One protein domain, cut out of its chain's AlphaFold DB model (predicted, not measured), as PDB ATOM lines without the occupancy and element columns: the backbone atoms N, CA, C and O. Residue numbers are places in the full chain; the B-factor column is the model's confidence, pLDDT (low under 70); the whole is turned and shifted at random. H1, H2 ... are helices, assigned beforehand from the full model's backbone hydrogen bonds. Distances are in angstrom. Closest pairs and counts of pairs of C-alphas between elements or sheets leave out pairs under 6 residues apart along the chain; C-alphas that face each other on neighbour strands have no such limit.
ATOM      1  N   SER A  34     185.933 118.441 180.522       44.06
ATOM      2  CA  SER A  34     184.897 119.300 181.050       44.06
ATOM      3  C   SER A  34     185.250 119.451 182.526       44.06
ATOM      4  O   SER A  34     185.602 118.443 183.160       44.06
ATOM      5  N   PRO A  35     185.248 120.674 183.083       49.25
ATOM      6  CA  PRO A  35     185.368 120.835 184.523       49.25
ATOM      7  C   PRO A  35     184.378 119.871 185.176       49.25
ATOM      8  O   PRO A  35     183.326 119.610 184.605       49.25
ATOM      9  N   VAL A  36     184.775 119.294 186.306       54.22
ATOM     10  CA  VAL A  36     184.164 118.183 187.060       54.22
ATOM     11  C   VAL A  36     182.711 118.481 187.503       54.22
ATOM     12  O   VAL A  36     182.388 118.404 188.678       54.22
ATOM     13  N   LEU A  37     181.827 118.867 186.585       58.69
ATOM     14  CA  LEU A  37     180.440 119.259 186.820       58.69
ATOM     15  C   LEU A  37     179.501 118.053 186.734       58.69
ATOM     16  O   LEU A  37     178.389 118.116 187.244       58.69
ATOM     17  N   ASP A  38     179.954 116.933 186.165       69.38
ATOM     18  CA  ASP A  38     179.100 115.777 185.859       69.38
ATOM     19  C   ASP A  38     179.542 114.501 186.599       69.38
ATOM     20  O   ASP A  38     179.329 113.386 186.131       69.38
ATOM     21  N   CYS A  39     180.211 114.638 187.752       75.38
ATOM     22  CA  CYS A  39     180.751 113.500 188.508       75.38
ATOM     23  C   CYS A  39     180.114 113.378 189.904       75.38
ATOM     24  O   CYS A  39     180.705 113.823 190.895       75.38
ATOM     25  N   PRO A  40     178.934 112.741 190.034       77.94
ATOM     26  CA  PRO A  40     178.373 112.394 191.335       77.94
ATOM     27  C   PRO A  40     179.294 111.394 192.046       77.94
ATOM     28  O   PRO A  40     179.520 110.290 191.558       77.94
ATOM     29  N   ARG A  41     179.856 111.769 193.199       79.00
ATOM     30  CA  ARG A  41     180.748 110.886 193.985       79.00
ATOM     31  C   ARG A  41     180.072 110.268 195.200       79.00
ATOM     32  O   ARG A  41     180.363 109.134 195.564       79.00
ATOM     33  N   HIS A  42     179.177 111.027 195.823       78.75
ATOM     34  CA  HIS A  42     178.572 110.682 197.112       78.75
ATOM     35  C   HIS A  42     177.104 110.251 197.001       78.75
ATOM     36  O   HIS A  42     176.506 109.849 197.995       78.75
ATOM     37  N   THR A  43     176.517 110.339 195.807       79.69
ATOM     38  CA  THR A  43     175.103 110.055 195.541       79.69
ATOM     39  C   THR A  43     174.959 109.038 194.402       79.69
ATOM     40  O   THR A  43     175.934 108.673 193.745       79.69
ATOM     41  N   GLY A  44     173.747 108.508 194.200       79.62
ATOM     42  CA  GLY A  44     173.443 107.521 193.152       79.62
ATOM     43  C   GLY A  44     173.567 106.059 193.579       79.62
ATOM     44  O   GLY A  44     172.822 105.216 193.090       79.62
ATOM     45  N   THR A  45     174.443 105.745 194.537       78.81
ATOM     46  CA  THR A  45     174.516 104.419 195.174       78.81
ATOM     47  C   THR A  45     174.785 104.556 196.673       78.81
ATOM     48  O   THR A  45     175.224 105.608 197.132       78.81
ATOM     49  N   ARG A  46     174.545 103.494 197.456       83.75
ATOM     50  CA  ARG A  46     174.920 103.442 198.886       83.75
ATOM     51  C   ARG A  46     176.360 102.968 199.128       83.75
ATOM     52  O   ARG A  46     176.766 102.821 200.276       83.75
ATOM     53  N   ILE A  47     177.117 102.687 198.070       83.44
ATOM     54  CA  ILE A  47     178.475 102.147 198.159       83.44
ATOM     55  C   ILE A  47     179.452 103.325 198.175       83.44
ATOM     56  O   ILE A  47     179.416 104.171 197.283       83.44
ATOM     57  N   LYS A  48     180.327 103.384 199.188       81.56
ATOM     58  CA  LYS A  48     181.425 104.359 199.209       81.56
ATOM     59  C   LYS A  48     182.403 104.036 198.085       81.56
ATOM     60  O   LYS A  48     182.764 102.879 197.894       81.56
ATOM     61  N   ARG A  49     182.810 105.066 197.355       78.75
ATOM     62  CA  ARG A  49     183.742 104.961 196.236       78.75
ATOM     63  C   ARG A  49     185.093 105.548 196.613       78.75
ATOM     64  O   ARG A  49     185.143 106.462 197.434       78.75
ATOM     65  N   ASP A  50     186.143 105.049 195.972       78.19
ATOM     66  CA  ASP A  50     187.487 105.602 196.110       78.19
ATOM     67  C   ASP A  50     187.559 107.017 195.530       78.19
ATOM     68  O   ASP A  50     186.882 107.347 194.538       78.19
ATOM     69  N   ASP A  51     188.410 107.837 196.146       72.50
ATOM     70  CA  ASP A  51     188.650 109.215 195.746       72.50
ATOM     71  C   ASP A  51     189.109 109.276 194.283       72.50
ATOM     72  O   ASP A  51     190.064 108.627 193.867       72.50
ATOM     73  N   GLY A  52     188.397 110.064 193.477       72.81
ATOM     74  CA  GLY A  52     188.671 110.218 192.046       72.81
ATOM     75  C   GLY A  52     187.745 109.421 191.133       72.81
ATOM     76  O   GLY A  52     187.708 109.710 189.940       72.81
ATOM     77  N   SER A  53     186.946 108.489 191.665       75.81
ATOM     78  CA  SER A  53     186.025 107.696 190.847       75.81
ATOM     79  C   SER A  53     184.580 108.221 190.903       75.81
ATOM     80  O   SER A  53     184.010 108.425 191.976       75.81
ATOM     81  N   CYS A  54     183.966 108.433 189.736       77.00
ATOM     82  CA  CYS A  54     182.575 108.884 189.617       77.00
ATOM     83  C   CYS A  54     181.602 107.707 189.733       77.00
ATOM     84  O   CYS A  54     181.891 106.606 189.256       77.00
ATOM     85  N   ALA A  55     180.438 107.927 190.340       80.75
ATOM     86  CA  ALA A  55     179.347 106.968 190.282       80.75
ATOM     87  C   ALA A  55     178.856 106.833 188.832       80.75
ATOM     88  O   ALA A  55     178.777 107.809 188.093       80.75
ATOM     89  N   SER A  56     178.501 105.614 188.428       77.00
ATOM     90  CA  SER A  56     177.979 105.299 187.093       77.00
ATOM     91  C   SER A  56     176.494 105.661 186.963       77.00
ATOM     92  O   SER A  56     175.697 104.870 186.462       77.00
ATOM     93  N   VAL A  57     176.107 106.823 187.490       76.44
ATOM     94  CA  VAL A  57     174.748 107.361 187.420       76.44
ATOM     95  C   VAL A  57     174.771 108.680 186.665       76.44
ATOM     96  O   VAL A  57     175.710 109.463 186.794       76.44
ATOM     97  N   SER A  58     173.733 108.930 185.875       78.38
ATOM     98  CA  SER A  58     173.547 110.223 185.225       78.38
ATOM     99  C   SER A  58     173.212 111.286 186.268       78.38
ATOM    100  O   SER A  58     172.397 111.052 187.160       78.38
ATOM    101  N   GLY A  59     173.822 112.459 186.146       78.81
ATOM    102  CA  GLY A  59     173.534 113.597 187.008       78.81
ATOM    103  C   GLY A  59     174.691 114.580 187.058       78.81
ATOM    104  O   GLY A  59     175.840 114.220 186.803       78.81
ATOM    105  N   ARG A  60     174.367 115.821 187.410       84.00
ATOM    106  CA  ARG A  60     175.337 116.894 187.617       84.00
ATOM    107  C   ARG A  60     175.568 117.089 189.108       84.00
ATOM    108  O   ARG A  60     174.661 116.883 189.916       84.00
ATOM    109  N   ALA A  61     176.790 117.437 189.474       86.12
ATOM    110  CA  ALA A  61     177.179 117.720 190.844       86.12
ATOM    111  C   ALA A  61     177.690 119.159 190.922       86.12
ATOM    112  O   ALA A  61     178.581 119.546 190.171       86.12
ATOM    113  N   PHE A  62     177.135 119.925 191.857       87.69
ATOM    114  CA  PHE A  62     177.544 121.300 192.122       87.69
ATOM    115  C   PHE A  62     178.143 121.388 193.517       87.69
ATOM    116  O   PHE A  62     177.625 120.816 194.479       87.69
ATOM    117  N   THR A  63     179.258 122.094 193.619       89.62
ATOM    118  CA  THR A  63     179.903 122.428 194.885       89.62
ATOM    119  C   THR A  63     179.291 123.693 195.474       89.62
ATOM    120  O   THR A  63     178.648 124.471 194.772       89.62
ATOM    121  N   ILE A  64     179.543 123.955 196.759       91.69
ATOM    122  CA  ILE A  64     179.121 125.222 197.370       91.69
ATOM    123  C   ILE A  64     179.733 126.433 196.652       91.69
ATOM    124  O   ILE A  64     179.057 127.434 196.460       91.69
ATOM    125  N   HIS A  65     180.964 126.305 196.152       93.38
ATOM    126  CA  HIS A  65     181.615 127.358 195.383       93.38
ATOM    127  C   HIS A  65     180.897 127.636 194.054       93.38
ATOM    128  O   HIS A  65     180.839 128.780 193.614       93.38
ATOM    129  N   ASP A  66     180.316 126.616 193.413       92.62
ATOM    130  CA  ASP A  66     179.489 126.817 192.218       92.62
ATOM    131  C   ASP A  66     178.249 127.644 192.541       92.62
ATOM    132  O   ASP A  66     177.953 128.586 191.813       92.62
ATOM    133  N   ILE A  67     177.585 127.333 193.659       94.69
ATOM    134  CA  ILE A  67     176.423 128.079 194.155       94.69
ATOM    135  C   ILE A  67     176.815 129.528 194.467       94.69
ATOM    136  O   ILE A  67     176.195 130.452 193.953       94.69
ATOM    137  N   GLU A  68     177.877 129.749 195.240       95.69
ATOM    138  CA  GLU A  68     178.333 131.089 195.636       95.69
ATOM    139  C   GLU A  68     178.724 131.959 194.436       95.69
ATOM    140  O   GLU A  68     178.424 133.153 194.407       95.69
ATOM    141  N   ARG A  69     179.339 131.367 193.403       95.75
ATOM    142  CA  ARG A  69     179.705 132.084 192.172       95.75
ATOM    143  C   ARG A  69     178.509 132.587 191.371       95.75
ATOM    144  O   ARG A  69     178.691 133.493 190.562       95.75
ATOM    145  N   THR A  70     177.318 132.025 191.571       95.94
ATOM    146  CA  THR A  70     176.105 132.544 190.922       95.94
ATOM    147  C   THR A  70     175.677 133.895 191.492       95.94
ATOM    148  O   THR A  70     175.043 134.672 190.785       95.94
ATOM    149  N   GLY A  71     176.016 134.187 192.755       97.12
ATOM    150  CA  GLY A  71     175.507 135.354 193.478       97.12
ATOM    151  C   GLY A  71     174.013 135.289 193.823       97.12
ATOM    152  O   GLY A  71     173.468 136.285 194.292       97.12
ATOM    153  N   ALA A  72     173.352 134.150 193.593       96.69
ATOM    154  CA  ALA A  72     171.937 133.956 193.885       96.69
ATOM    155  C   ALA A  72     171.644 133.987 195.395       96.69
ATOM    156  O   ALA A  72     172.458 133.552 196.215       96.69
ATOM    157  N   GLY A  73     170.457 134.473 195.765       96.31
ATOM    158  CA  GLY A  73     170.036 134.558 197.170       96.31
ATOM    159  C   GLY A  73     169.533 133.227 197.732       96.31
ATOM    160  O   GLY A  73     169.503 133.029 198.949       96.31
ATOM    161  N   THR A  74     169.140 132.310 196.850       95.50
ATOM    162  CA  THR A  74     168.594 131.001 197.201       95.50
ATOM    163  C   THR A  74     169.197 129.893 196.340       95.50
ATOM    164  O   THR A  74     169.726 130.119 195.252       95.50
ATOM    165  N   ILE A  75     169.109 128.654 196.832       94.50
ATOM    166  CA  ILE A  75     169.630 127.481 196.116       94.50
ATOM    167  C   ILE A  75     168.832 127.217 194.831       94.50
ATOM    168  O   ILE A  75     169.424 126.840 193.827       94.50
ATOM    169  N   ASP A  76     167.510 127.410 194.829       94.62
ATOM    170  CA  ASP A  76     166.681 127.173 193.638       94.62
ATOM    171  C   ASP A  76     167.011 128.144 192.494       94.62
ATOM    172  O   ASP A  76     167.019 127.750 191.329       94.62
ATOM    173  N   GLU A  77     167.317 129.400 192.819       95.88
ATOM    174  CA  GLU A  77     167.765 130.401 191.856       95.88
ATOM    175  C   GLU A  77     169.146 130.019 191.308       95.88
ATOM    176  O   GLU A  77     169.323 129.941 190.090       95.88
ATOM    177  N   ALA A  78     170.087 129.657 192.188       95.69
ATOM    178  CA  ALA A  78     171.409 129.189 191.782       95.69
ATOM    179  C   ALA A  78     171.337 127.962 190.855       95.69
ATOM    180  O   ALA A  78     172.026 127.912 189.837       95.69
ATOM    181  N   LEU A  79     170.496 126.972 191.173       93.62
ATOM    182  CA  LEU A  79     170.360 125.752 190.372       93.62
ATOM    183  C   LEU A  79     169.770 126.029 188.985       93.62
ATOM    184  O   LEU A  79     170.269 125.468 188.015       93.62
ATOM    185  N   ARG A  80     168.790 126.936 188.864       94.38
ATOM    186  CA  ARG A  80     168.257 127.374 187.559       94.38
ATOM    187  C   ARG A  80     169.305 128.085 186.702       94.38
ATOM    188  O   ARG A  80     169.302 127.944 185.483       94.38
ATOM    189  N   MET A  81     170.224 128.825 187.326       93.75
ATOM    190  CA  MET A  81     171.343 129.467 186.625       93.75
ATOM    191  C   MET A  81     172.425 128.465 186.198       93.75
ATOM    192  O   MET A  81     173.017 128.609 185.129       93.75
ATOM    193  N   LEU A  82     172.705 127.462 187.033       92.62
ATOM    194  CA  LEU A  82     173.739 126.451 186.786       92.62
ATOM    195  C   LEU A  82     173.287 125.352 185.822       92.62
ATOM    196  O   LEU A  82     174.124 124.720 185.165       92.62
ATOM    197  N   ASP A  83     171.984 125.092 185.754       90.00
ATOM    198  CA  ASP A  83     171.406 124.004 184.990       90.00
ATOM    199  C   ASP A  83     170.052 124.396 184.364       90.00
ATOM    200  O   ASP A  83     169.046 124.503 185.069       90.00
ATOM    201  N   PRO A  84     169.991 124.546 183.024       85.12
ATOM    202  CA  PRO A  84     168.778 124.962 182.321       85.12
ATOM    203  C   PRO A  84     167.663 123.906 182.327       85.12
ATOM    204  O   PRO A  84     166.578 124.168 181.813       85.12
ATOM    205  N   SER A  85     167.908 122.705 182.862       87.44
ATOM    206  CA  SER A  85     166.857 121.703 183.061       87.44
ATOM    207  C   SER A  85     165.931 122.023 184.242       87.44
ATOM    208  O   SER A  85     164.838 121.462 184.318       87.44
ATOM    209  N   PHE A  86     166.326 122.937 185.133       84.25
ATOM    210  CA  PHE A  86     165.476 123.453 186.203       84.25
ATOM    211  C   PHE A  86     164.691 124.670 185.685       84.25
ATOM    212  O   PHE A  86     165.293 125.632 185.210       84.25
ATOM    213  N   HIS A  87     163.357 124.640 185.783       79.25
ATOM    214  CA  HIS A  87     162.460 125.716 185.336       79.25
ATOM    215  C   HIS A  87     161.433 126.099 186.410       79.25
ATOM    216  O   HIS A  87     160.838 125.180 187.023       79.25
TER     217      HIS A  87
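Overview. This is residues 34 to 87 of the 87 residues of an uncharacterized protein of Proteobacteria bacterium (UniProt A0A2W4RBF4). Little regular structure is here: a long loop region, residues 34 to 63, winds through one end, and two short helices, H1 then H2, pack crosswise at the other. The printed part has 54 residues, with 15 in these helices and no named strand; its class is all helix. It is only just loose, close to compact, with a radius of gyration of the C-alphas of 12.4 A, and only just elongated, spanning 33 by 22 by 21 A.

Along the chain. Start at C-alpha 34, (184.897, 119.300, 181.050), and pass 30 residues with no named element. At C-alpha 64, (179.121, 125.222, 197.370), H1 begins, residues 64 to 70, 10.2 A long. H2, residues 75 to 82, also 10.2 A, ends at C-alpha 82, (173.739, 126.451, 186.786).

Arrangement. Look at the C-alphas of Ile 67 and Ala 78, the closest of H1 and H2, 5.7 A apart: the helices touch. Their lines are only just about perpendicular, at 71 degrees. In H2 every O i to N i+4 pair is within hydrogen-bond range; in H1, 2 of 3.

Size, cuts and confidence. The farthest C-alphas, Asp 50 and His 87, are 33.9 A apart. The printed part has no cut, and the H1 to H2 link is tight. Residues 34 to 38 have pLDDT under 70.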